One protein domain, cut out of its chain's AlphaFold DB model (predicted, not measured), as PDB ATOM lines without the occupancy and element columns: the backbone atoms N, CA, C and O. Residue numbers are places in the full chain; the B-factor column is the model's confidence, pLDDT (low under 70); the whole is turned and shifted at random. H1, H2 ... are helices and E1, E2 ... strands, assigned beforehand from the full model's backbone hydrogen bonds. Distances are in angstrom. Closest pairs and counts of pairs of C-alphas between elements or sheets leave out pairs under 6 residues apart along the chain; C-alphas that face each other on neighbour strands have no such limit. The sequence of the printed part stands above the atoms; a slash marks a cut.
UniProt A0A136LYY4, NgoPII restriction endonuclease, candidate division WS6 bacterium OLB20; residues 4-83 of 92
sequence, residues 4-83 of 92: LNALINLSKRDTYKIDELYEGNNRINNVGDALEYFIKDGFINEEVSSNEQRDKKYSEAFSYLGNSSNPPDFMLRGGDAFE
ATOM      1  N   LEU A   4     183.312 222.080 248.701       94.94
ATOM      2  CA  LEU A   4     182.915 223.213 247.857       94.94
ATOM      3  C   LEU A   4     181.482 223.055 247.345       94.94
ATOM      4  O   LEU A   4     180.706 224.005 247.385       94.94
ATOM      5  N   ASN A   5     181.112 221.844 246.920       93.00
ATOM      6  CA  ASN A   5     179.737 221.555 246.523       93.00
ATOM      7  C   ASN A   5     178.773 221.752 247.700       93.00
ATOM      8  O   ASN A   5     177.746 222.399 247.533       93.00
ATOM      9  N   ALA A   6     179.121 221.259 248.892       93.62
ATOM     10  CA  ALA A   6     178.278 221.422 250.072       93.62
ATOM     11  C   ALA A   6     178.081 222.893 250.453       93.62
ATOM     12  O   ALA A   6     176.957 223.307 250.715       93.62
ATOM     13  N   LEU A   7     179.139 223.708 250.405       93.56
ATOM     14  CA  LEU A   7     179.042 225.150 250.640       93.56
ATOM     15  C   LEU A   7     178.140 225.838 249.610       93.56
ATOM     16  O   LEU A   7     177.318 226.669 249.987       93.56
ATOM     17  N   ILE A   8     178.240 225.461 248.331       93.69
ATOM     18  CA  ILE A   8     177.343 225.968 247.284       93.69
ATOM     19  C   ILE A   8     175.892 225.590 247.595       93.69
ATOM     20  O   ILE A   8     175.014 226.450 247.515       93.69
ATOM     21  N   ASN A   9     175.628 224.344 247.981       91.50
ATOM     22  CA  ASN A   9     174.276 223.880 248.297       91.50
ATOM     23  C   ASN A   9     173.701 224.617 249.511       91.50
ATOM     24  O   ASN A   9     172.563 225.074 249.470       91.50
ATOM     25  N   LEU A  10     174.504 224.799 250.563       90.44
ATOM     26  CA  LEU A  10     174.115 225.561 251.749       90.44
ATOM     27  C   LEU A  10     173.861 227.035 251.415       90.44
ATOM     28  O   LEU A  10     172.873 227.588 251.883       90.44
ATOM     29  N   SER A  11     174.691 227.652 250.566       91.12
ATOM     30  CA  SER A  11     174.540 229.060 250.156       91.12
ATOM     31  C   SER A  11     173.258 229.349 249.368       91.12
ATOM     32  O   SER A  11     172.825 230.497 249.288       91.12
ATOM     33  N   LYS A  12     172.661 228.311 248.774       89.56
ATOM     34  CA  LYS A  12     171.431 228.389 247.977       89.56
ATOM     35  C   LYS A  12     170.166 228.101 248.784       89.56
ATOM     36  O   LYS A  12     169.089 228.105 248.201       89.56
ATOM     37  N   ARG A  13     170.271 227.814 250.086       84.69
ATOM     38  CA  ARG A  13     169.094 227.556 250.924       84.69
ATOM     39  C   ARG A  13     168.319 228.839 251.192       84.69
ATOM     40  O   ARG A  13     168.906 229.859 251.547       84.69
ATOM     41  N   ASP A  14     166.996 228.732 251.129       81.25
ATOM     42  CA  ASP A  14     166.079 229.837 251.434       81.25
ATOM     43  C   ASP A  14     166.087 230.215 252.924       81.25
ATOM     44  O   ASP A  14     165.803 231.355 253.291       81.25
ATOM     45  N   THR A  15     166.430 229.265 253.800       79.31
ATOM     46  CA  THR A  15     166.532 229.477 255.245       79.31
ATOM     47  C   THR A  15     167.789 228.835 255.825       79.31
ATOM     48  O   THR A  15     168.160 227.707 255.499       79.31
ATOM     49  N   TYR A  16     168.421 229.570 256.740       79.50
ATOM     50  CA  TYR A  16     169.527 229.105 257.582       79.50
ATOM     51  C   TYR A  16     169.070 228.827 259.011       79.50
ATOM     52  O   TYR A  16     169.898 228.639 259.906       79.50
ATOM     53  N   LYS A  17     167.754 228.847 259.258       70.62
ATOM     54  CA  LYS A  17     167.232 228.428 260.548       70.62
ATOM     55  C   LYS A  17     167.562 226.955 260.726       70.62
ATOM     56  O   LYS A  17     167.127 226.098 259.963       70.62
ATOM     57  N   ILE A  18     168.348 226.687 261.756       69.38
ATOM     58  CA  ILE A  18     168.485 225.360 262.330       69.38
ATOM     59  C   ILE A  18     167.198 225.174 263.137       69.38
ATOM     60  O   ILE A  18     167.163 225.450 264.335       69.38
ATOM     61  N   ASP A  19     166.098 224.913 262.427       55.12
ATOM     62  CA  ASP A  19     164.771 224.830 263.027       55.12
ATOM     63  C   ASP A  19     164.732 223.701 264.063       55.12
ATOM     64  O   ASP A  19     165.491 222.730 263.996       55.12
ATOM     65  N   GLU A  20     163.790 223.819 264.999       48.47
ATOM     66  CA  GLU A  20     163.389 222.811 265.989       48.47
ATOM     67  C   GLU A  20     162.820 221.525 265.341       48.47
ATOM     68  O   GLU A  20     161.994 220.841 265.932       48.47
ATOM     69  N   LEU A  21     163.294 221.131 264.151       45.41
ATOM     70  CA  LEU A  21     163.009 219.865 263.457       45.41
ATOM     71  C   LEU A  21     163.403 218.617 264.276       45.41
ATOM     72  O   LEU A  21     163.226 217.489 263.827       45.41
ATOM     73  N   TYR A  22     163.915 218.823 265.489       50.22
ATOM     74  CA  TYR A  22     164.390 217.828 266.431       50.22
ATOM     75  C   TYR A  22     163.678 218.009 267.784       50.22
ATOM     76  O   TYR A  22     164.317 218.210 268.820       50.22
ATOM     77  N   GLU A  23     162.339 217.967 267.798       40.12
ATOM     78  CA  GLU A  23     161.553 217.791 269.030       40.12
ATOM     79  C   GLU A  23     161.782 216.377 269.603       40.12
ATOM     80  O   GLU A  23     160.984 215.455 269.457       40.12
ATOM     81  N   GLY A  24     162.926 216.198 270.256       43.66
ATOM     82  CA  GLY A  24     163.215 215.109 271.182       43.66
ATOM     83  C   GLY A  24     163.538 215.690 272.558       43.66
ATOM     84  O   GLY A  24     164.150 216.754 272.652       43.66
ATOM     85  N   ASN A  25     163.124 214.986 273.619       41.16
ATOM     86  CA  ASN A  25     163.040 215.403 275.033       41.16
ATOM     87  C   ASN A  25     164.321 215.968 275.714       41.16
ATOM     88  O   ASN A  25     164.324 216.126 276.932       41.16
ATOM     89  N   ASN A  26     165.407 216.287 274.999       42.81
ATOM     90  CA  ASN A  26     166.697 216.664 275.591       42.81
ATOM     91  C   ASN A  26     167.336 217.925 274.964       42.81
ATOM     92  O   ASN A  26     168.353 217.887 274.277       42.81
ATOM     93  N   ARG A  27     166.742 219.088 275.260       46.66
ATOM     94  CA  ARG A  27     167.012 220.409 274.647       46.66
ATOM     95  C   ARG A  27     168.459 220.941 274.673       46.66
ATOM     96  O   ARG A  27     168.766 221.821 273.878       46.66
ATOM     97  N   ILE A  28     169.344 220.472 275.556       44.94
ATOM     98  CA  ILE A  28     170.698 221.053 275.718       44.94
ATOM     99  C   ILE A  28     171.733 220.428 274.762       44.94
ATOM    100  O   ILE A  28     172.615 221.144 274.289       44.94
ATOM    101  N   ASN A  29     171.589 219.148 274.401       49.47
ATOM    102  CA  ASN A  29     172.448 218.495 273.396       49.47
ATOM    103  C   ASN A  29     172.016 218.829 271.952       49.47
ATOM    104  O   ASN A  29     172.818 218.768 271.026       49.47
ATOM    105  N   ASN A  30     170.773 219.291 271.778       65.31
ATOM    106  CA  ASN A  30     170.128 219.453 270.475       65.31
ATOM    107  C   ASN A  30     170.779 220.483 269.532       65.31
ATOM    108  O   ASN A  30     170.587 220.385 268.328       65.31
ATOM    109  N   VAL A  31     171.529 221.481 270.020       75.25
ATOM    110  CA  VAL A  31     172.073 222.541 269.138       75.25
ATOM    111  C   VAL A  31     173.319 222.084 268.373       75.25
ATOM    112  O   VAL A  31     173.509 222.495 267.230       75.25
ATOM    113  N   GLY A  32     174.176 221.271 269.000       80.50
ATOM    114  CA  GLY A  32     175.356 220.696 268.341       80.50
ATOM    115  C   GLY A  32     174.934 219.704 267.265       80.50
ATOM    116  O   GLY A  32     175.281 219.882 266.100       80.50
ATOM    117  N   ASP A  33     174.069 218.767 267.649       82.12
ATOM    118  CA  ASP A  33     173.506 217.760 266.751       82.12
ATOM    119  C   ASP A  33     172.761 218.413 265.576       82.12
ATOM    120  O   ASP A  33     172.977 218.053 264.421       82.12
ATOM    121  N   ALA A  34     171.928 219.428 265.830       83.62
ATOM    122  CA  ALA A  34     171.201 220.106 264.759       83.62
ATOM    123  C   ALA A  34     172.131 220.884 263.809       83.62
ATOM    124  O   ALA A  34     171.870 220.933 262.606       83.62
ATOM    125  N   LEU A  35     173.238 221.449 264.310       88.94
ATOM    126  CA  LEU A  35     174.264 222.048 263.454       88.94
ATOM    127  C   LEU A  35     174.964 220.981 262.601       88.94
ATOM    128  O   LEU A  35     175.161 221.196 261.407       88.94
ATOM    129  N   GLU A  36     175.308 219.830 263.177       91.12
ATOM    130  CA  GLU A  36     175.868 218.708 262.422       91.12
ATOM    131  C   GLU A  36     174.933 218.233 261.313       91.12
ATOM    132  O   GLU A  36     175.376 218.095 260.174       91.12
ATOM    133  N   TYR A  37     173.651 218.011 261.615       88.81
ATOM    134  CA  TYR A  37     172.663 217.625 260.607       88.81
ATOM    135  C   TYR A  37     172.523 218.683 259.518       88.81
ATOM    136  O   TYR A  37     172.522 218.345 258.337       88.81
ATOM    137  N   PHE A  38     172.467 219.964 259.891       89.19
ATOM    138  CA  PHE A  38     172.395 221.055 258.925       89.19
ATOM    139  C   PHE A  38     173.575 221.018 257.943       89.19
ATOM    140  O   PHE A  38     173.377 221.143 256.733       89.19
ATOM    141  N   ILE A  39     174.793 220.798 258.448       93.00
ATOM    142  CA  ILE A  39     175.999 220.679 257.622       93.00
ATOM    143  C   ILE A  39     175.976 219.395 256.778       93.00
ATOM    144  O   ILE A  39     176.235 219.472 255.575       93.00
ATOM    145  N   LYS A  40     175.622 218.239 257.360       92.88
ATOM    146  CA  LYS A  40     175.482 216.950 256.654       92.88
ATOM    147  C   LYS A  40     174.483 217.058 255.497       92.88
ATOM    148  O   LYS A  40     174.776 216.600 254.394       92.88
ATOM    149  N   ASP A  41     173.361 217.750 255.695       91.25
ATOM    150  CA  ASP A  41     172.354 217.954 254.652       91.25
ATOM    151  C   ASP A  41     172.884 218.777 253.459       91.25
ATOM    152  O   ASP A  41     172.414 218.619 252.329       91.25
ATOM    153  N   GLY A  42     173.900 219.622 253.665       93.06
ATOM    154  CA  GLY A  42     174.606 220.311 252.580       93.06
ATOM    155  C   GLY A  42     175.275 219.348 251.588       93.06
ATOM    156  O   GLY A  42     175.381 219.657 250.400       93.06
ATOM    157  N   PHE A  43     175.672 218.154 252.041       94.94
ATOM    158  CA  PHE A  43     176.345 217.143 251.220       94.94
ATOM    159  C   PHE A  43     175.398 216.210 250.460       94.94
ATOM    160  O   PHE A  43     175.870 215.468 249.600       94.94
ATOM    161  N   ILE A  44     174.089 216.235 250.719       91.94
ATOM    162  CA  ILE A  44     173.128 215.388 249.989       91.94
ATOM    163  C   ILE A  44     172.272 216.150 248.973       91.94
ATOM    164  O   ILE A  44     171.631 215.508 248.154       91.94
ATOM    165  N   ASN A  45     172.345 217.489 248.962       73.62
ATOM    166  CA  ASN A  45     171.840 218.382 247.905       73.62
ATOM    167  C   ASN A  45     170.421 218.092 247.373       73.62
ATOM    168  O   ASN A  45     170.156 218.272 246.185       73.62
ATOM    169  N   GLU A  46     169.513 217.621 248.217       69.25
ATOM    170  CA  GLU A  46     168.156 217.272 247.805       69.25
ATOM    171  C   GLU A  46     167.171 217.629 248.916       69.25
ATOM    172  O   GLU A  46     167.515 217.592 250.102       69.25
ATOM    173  N   GLU A  47     165.944 217.982 248.530       71.06
ATOM    174  CA  GLU A  47     164.843 218.041 249.482       71.06
ATOM    175  C   GLU A  47     164.600 216.642 250.034       71.06
ATOM    176  O   GLU A  47     164.378 215.680 249.299       71.06
ATOM    177  N   VAL A  48     164.651 216.533 251.355       75.50
ATOM    178  CA  VAL A  48     164.387 215.285 252.050       75.50
ATOM    179  C   VAL A  48     163.031 215.397 252.721       75.50
ATOM    180  O   VAL A  48     162.841 216.232 253.603       75.50
ATOM    181  N   SER A  49     162.097 214.538 252.316       76.50
ATOM    182  CA  SER A  49     160.718 214.563 252.827       76.50
ATOM    183  C   SER A  49     160.490 213.653 254.041       76.50
ATOM    184  O   SER A  49     159.439 213.729 254.672       76.50
ATOM    185  N   SER A  50     161.466 212.806 254.400       82.75
ATOM    186  CA  SER A  50     161.405 211.932 255.579       82.75
ATOM    187  C   SER A  50     162.789 211.557 256.126       82.75
ATOM    188  O   SER A  50     163.788 211.590 255.408       82.75
ATOM    189  N   ASN A  51     162.856 211.135 257.392       81.56
ATOM    190  CA  ASN A  51     164.111 210.681 258.008       81.56
ATOM    191  C   ASN A  51     164.706 209.454 257.303       81.56
ATOM    192  O   ASN A  51     165.905 209.409 257.072       81.56
ATOM    193  N   GLU A  52     163.877 208.503 256.867       87.19
ATOM    194  CA  GLU A  52     164.345 207.312 256.144       87.19
ATOM    195  C   GLU A  52     165.026 207.674 254.812       87.19
ATOM    196  O   GLU A  52     166.078 207.132 254.464       87.19
ATOM    197  N   GLN A  53     164.465 208.640 254.074       88.19
ATOM    198  CA  GLN A  53     165.106 209.165 252.868       88.19
ATOM    199  C   GLN A  53     166.441 209.840 253.198       88.19
ATOM    200  O   GLN A  53     167.408 209.665 252.451       88.19
ATOM    201  N   ARG A  54     166.515 210.568 254.322       88.81
ATOM    202  CA  ARG A  54     167.753 211.197 254.797       88.81
ATOM    203  C   ARG A  54     168.829 210.160 255.069       88.81
ATOM    204  O   ARG A  54     169.925 210.279 254.532       88.81
ATOM    205  N   ASP A  55     168.493 209.130 255.839       90.44
ATOM    206  CA  ASP A  55     169.416 208.070 256.239       90.44
ATOM    207  C   ASP A  55     169.960 207.327 255.019       90.44
ATOM    208  O   ASP A  55     171.164 207.081 254.912       90.44
ATOM    209  N   LYS A  56     169.095 207.052 254.035       93.38
ATOM    210  CA  LYS A  56     169.517 206.473 252.758       93.38
ATOM    211  C   LYS A  56     170.529 207.374 252.048       93.38
ATOM    212  O   LYS A  56     171.613 206.908 251.697       93.38
ATOM    213  N   LYS A  57     170.224 208.661 251.879       93.88
ATOM    214  CA  LYS A  57     171.125 209.620 251.218       93.88
ATOM    215  C   LYS A  57     172.441 209.795 251.976       93.88
ATOM    216  O   LYS A  57     173.505 209.868 251.364       93.88
ATOM    217  N   TYR A  58     172.394 209.798 253.304       95.25
ATOM    218  CA  TYR A  58     173.583 209.826 254.151       95.25
ATOM    219  C   TYR A  58     174.444 208.580 253.937       95.25
ATOM    220  O   TYR A  58     175.657 208.709 253.799       95.25
ATOM    221  N   SER A  59     173.845 207.391 253.835       94.62
ATOM    222  CA  SER A  59     174.589 206.148 253.580       94.62
ATOM    223  C   SER A  59     175.297 206.136 252.215       94.62
ATOM    224  O   SER A  59     176.370 205.542 252.061       94.62
ATOM    225  N   GLU A  60     174.728 206.831 251.227       94.75
ATOM    226  CA  GLU A  60     175.319 207.009 249.900       94.75
ATOM    227  C   GLU A  60     176.503 207.995 249.955       94.75
ATOM    228  O   GLU A  60     177.579 207.699 249.424       94.75
ATOM    229  N   ALA A  61     176.332 209.132 250.640       95.56
ATOM    230  CA  ALA A  61     177.313 210.218 250.699       95.56
ATOM    231  C   ALA A  61     178.484 209.967 251.668       95.56
ATOM    232  O   ALA A  61     179.628 210.330 251.369       95.56
ATOM    233  N   PHE A  62     178.222 209.355 252.821       97.31
ATOM    234  CA  PHE A  62     179.186 209.204 253.907       97.31
ATOM    235  C   PHE A  62     179.684 207.762 254.020       97.31
ATOM    236  O   PHE A  62     178.933 206.799 253.875       97.31
ATOM    237  N   SER A  63     180.979 207.601 254.292       97.31
ATOM    238  CA  SER A  63     181.568 206.303 254.650       97.31
ATOM    239  C   SER A  63     181.592 206.065 256.157       97.31
ATOM    240  O   SER A  63     181.796 204.931 256.581       97.31
ATOM    241  N   TYR A  64     181.409 207.120 256.950       97.44
ATOM    242  CA  TYR A  64     181.402 207.062 258.404       97.44
ATOM    243  C   TYR A  64     180.501 208.154 258.982       97.44
ATOM    244  O   TYR A  64     180.538 209.295 258.515       97.44
ATOM    245  N   LEU A  65     179.723 207.800 260.006       95.56
ATOM    246  CA  LEU A  65     178.966 208.718 260.852       95.56
ATOM    247  C   LEU A  65     179.447 208.503 262.290       95.56
ATOM    248  O   LEU A  65     179.364 207.385 262.807       95.56
ATOM    249  N   GLY A  66     179.998 209.555 262.885       93.38
ATOM    250  CA  GLY A  66     180.600 209.522 264.210       93.38
ATOM    251  C   GLY A  66     179.588 209.488 265.343       93.38
ATOM    252  O   GLY A  66     178.371 209.553 265.154       93.38
ATOM    253  N   ASN A  67     180.123 209.385 266.552       88.56
ATOM    254  CA  ASN A  67     179.386 209.560 267.797       88.56
ATOM    255  C   ASN A  67     180.290 210.239 268.833       88.56
ATOM    256  O   ASN A  67     181.492 210.382 268.620       88.56
ATOM    257  N   SER A  68     179.726 210.597 269.986       83.94
ATOM    258  CA  SER A  68     180.421 211.348 271.042       83.94
ATOM    259  C   SER A  68     181.729 210.721 271.548       83.94
ATOM    260  O   SER A  68     182.568 211.435 272.093       83.94
ATOM    261  N   SER A  69     181.916 209.410 271.375       90.56
ATOM    262  CA  SER A  69     183.114 208.686 271.816       90.56
ATOM    263  C   SER A  69     184.103 208.396 270.685       90.56
ATOM    264  O   SER A  69     185.213 207.943 270.960       90.56
ATOM    265  N   ASN A  70     183.714 208.604 269.424       92.31
ATOM    266  CA  ASN A  70     184.492 208.211 268.251       92.31
ATOM    267  C   ASN A  70     184.448 209.329 267.196       92.31
ATOM    268  O   ASN A  70     183.585 209.295 266.314       92.31
ATOM    269  N   PRO A  71     185.351 210.324 267.282       93.19
ATOM    270  CA  PRO A  71     185.533 211.291 266.206       93.19
ATOM    271  C   PRO A  71     186.111 210.604 264.953       93.19
ATOM    272  O   PRO A  71     186.804 209.585 265.077       93.19
ATOM    273  N   PRO A  72     185.889 211.160 263.746       96.62
ATOM    274  CA  PRO A  72     185.258 212.459 263.450       96.62
ATOM    275  C   PRO A  72     183.719 212.402 263.390       96.62
ATOM    276  O   PRO A  72     183.154 211.322 263.242       96.62
ATOM    277  N   ASP A  73     183.036 213.551 263.408       96.00
ATOM    278  CA  ASP A  73     181.558 213.619 263.331       96.00
ATOM    279  C   ASP A  73     180.977 212.939 262.073       96.00
ATOM    280  O   ASP A  73     179.908 212.315 262.118       96.00
ATOM    281  N   PHE A  74     181.667 213.037 260.929       97.19
ATOM    282  CA  PHE A  74     181.397 212.234 259.729       97.19
ATOM    283  C   PHE A  74     182.573 212.232 258.743       97.19
ATOM    284  O   PHE A  74     183.452 213.092 258.780       97.19
ATOM    285  N   MET A  75     182.577 211.273 257.815       97.75
ATOM    286  CA  MET A  75     183.528 211.231 256.697       97.75
ATOM    287  C   MET A  75     182.808 211.037 255.372       97.75
ATOM    288  O   MET A  75     181.941 210.165 255.250       97.75
ATOM    289  N   LEU A  76     183.210 211.799 254.356       97.31
ATOM    290  CA  LEU A  76     182.741 211.578 252.992       97.31
ATOM    291  C   LEU A  76     183.317 210.286 252.427       97.31
ATOM    292  O   LEU A  76     184.502 209.984 252.583       97.31
ATOM    293  N   ARG A  77     182.490 209.556 251.682       96.25
ATOM    294  CA  ARG A  77     182.954 208.385 250.945       96.25
ATOM    295  C   ARG A  77     184.001 208.809 249.912       96.25
ATOM    296  O   ARG A  77     183.685 209.502 248.949       96.25
ATOM    297  N   GLY A  78     185.244 208.370 250.116       94.12
ATOM    298  CA  GLY A  78     186.375 208.725 249.254       94.12
ATOM    299  C   GLY A  78     186.826 210.185 249.379       94.12
ATOM    300  O   GLY A  78     187.406 210.710 248.431       94.12
ATOM    301  N   GLY A  79     186.537 210.848 250.503       93.00
ATOM    302  CA  GLY A  79     186.887 212.249 250.730       93.00
ATOM    303  C   GLY A  79     187.270 212.549 252.177       93.00
ATOM    304  O   GLY A  79     187.687 211.662 252.923       93.00
ATOM    305  N   ASP A  80     187.136 213.819 252.547       95.69
ATOM    306  CA  ASP A  80     187.617 214.343 253.824       95.69
ATOM    307  C   ASP A  80     186.776 213.885 255.029       95.69
ATOM    308  O   ASP A  80     185.590 213.547 254.921       95.69
ATOM    309  N   ALA A  81     187.419 213.918 256.197       97.12
ATOM    310  CA  ALA A  81     186.781 213.833 257.504       97.12
ATOM    311  C   ALA A  81     186.368 215.229 257.989       97.12
ATOM    312  O   ALA A  81     187.100 216.199 257.787       97.12
ATOM    313  N   PHE A  82     185.222 215.320 258.660       96.94
ATOM    314  CA  PHE A  82     184.653 216.577 259.130       96.94
ATOM    315  C   PHE A  82     184.368 216.530 260.624       96.94
ATOM    316  O   PHE A  82     183.773 215.578 261.121       96.94
ATOM    317  N   GLU A  83     184.750 217.611 261.295       96.38
ATOM    318  CA  GLU A  83     184.410 217.899 262.683       96.38
ATOM    319  C   GLU A  83     183.674 219.245 262.713       96.38
ATOM    320  O   GLU A  83     184.207 220.276 262.288       96.38
TER     321      GLU A  83
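What this domain is: This is residues 4 to 83 of the 92 residues of the protein "NgoPII restriction endonuclease" of candidate division WS6 bacterium OLB20 (UniProt A0A136LYY4). Helix H2 runs through the middle, with H1 at its residues 39 to 42, H3 to another side, and the hairpin E1 E2 beside it; the loop of residues 12 to 29 joins H1 to H2, and residues 23 to 29 stick out. The 80 printed residues include H1, H2, H3, E1, E2 in order, mixed class, strands antiparallel. The whole is compact, radius of gyration of the C-alphas 12.7 A, spans 35 by 34 by 22 A.

Where its parts are: H1, residues 4 to 11, begins at C-alpha 4 (182.915, 223.213, 247.857). H2 is residues 30 to 42, 18.5 A; H3 51 to 61, 15.1 A; E1 62 to 67, 13.9 A. E2, 70 to 76, 15.7 A, ends at C-alpha 76 (182.741, 211.578, 252.992).

How they stand to each other: H2 touches H1 with residues 39 to 42 alone, closest C-alphas Ala 6 and Gly 42, 4.6 A, at a steep tilt of 63 degrees. H3 is close to H2 but not clearly touching, closest C-alphas Lys 40 and Tyr 58, 7.8 A. In hairpin E1 E2, N 63 and O 75 are 2.9 A apart, within hydrogen-bond range. In H1, H2 and H3 every O i to N i+4 pair is within range.

The domain as a whole: The printed part has no cut. Residues 18 to 30 and 46 have pLDDT under 70.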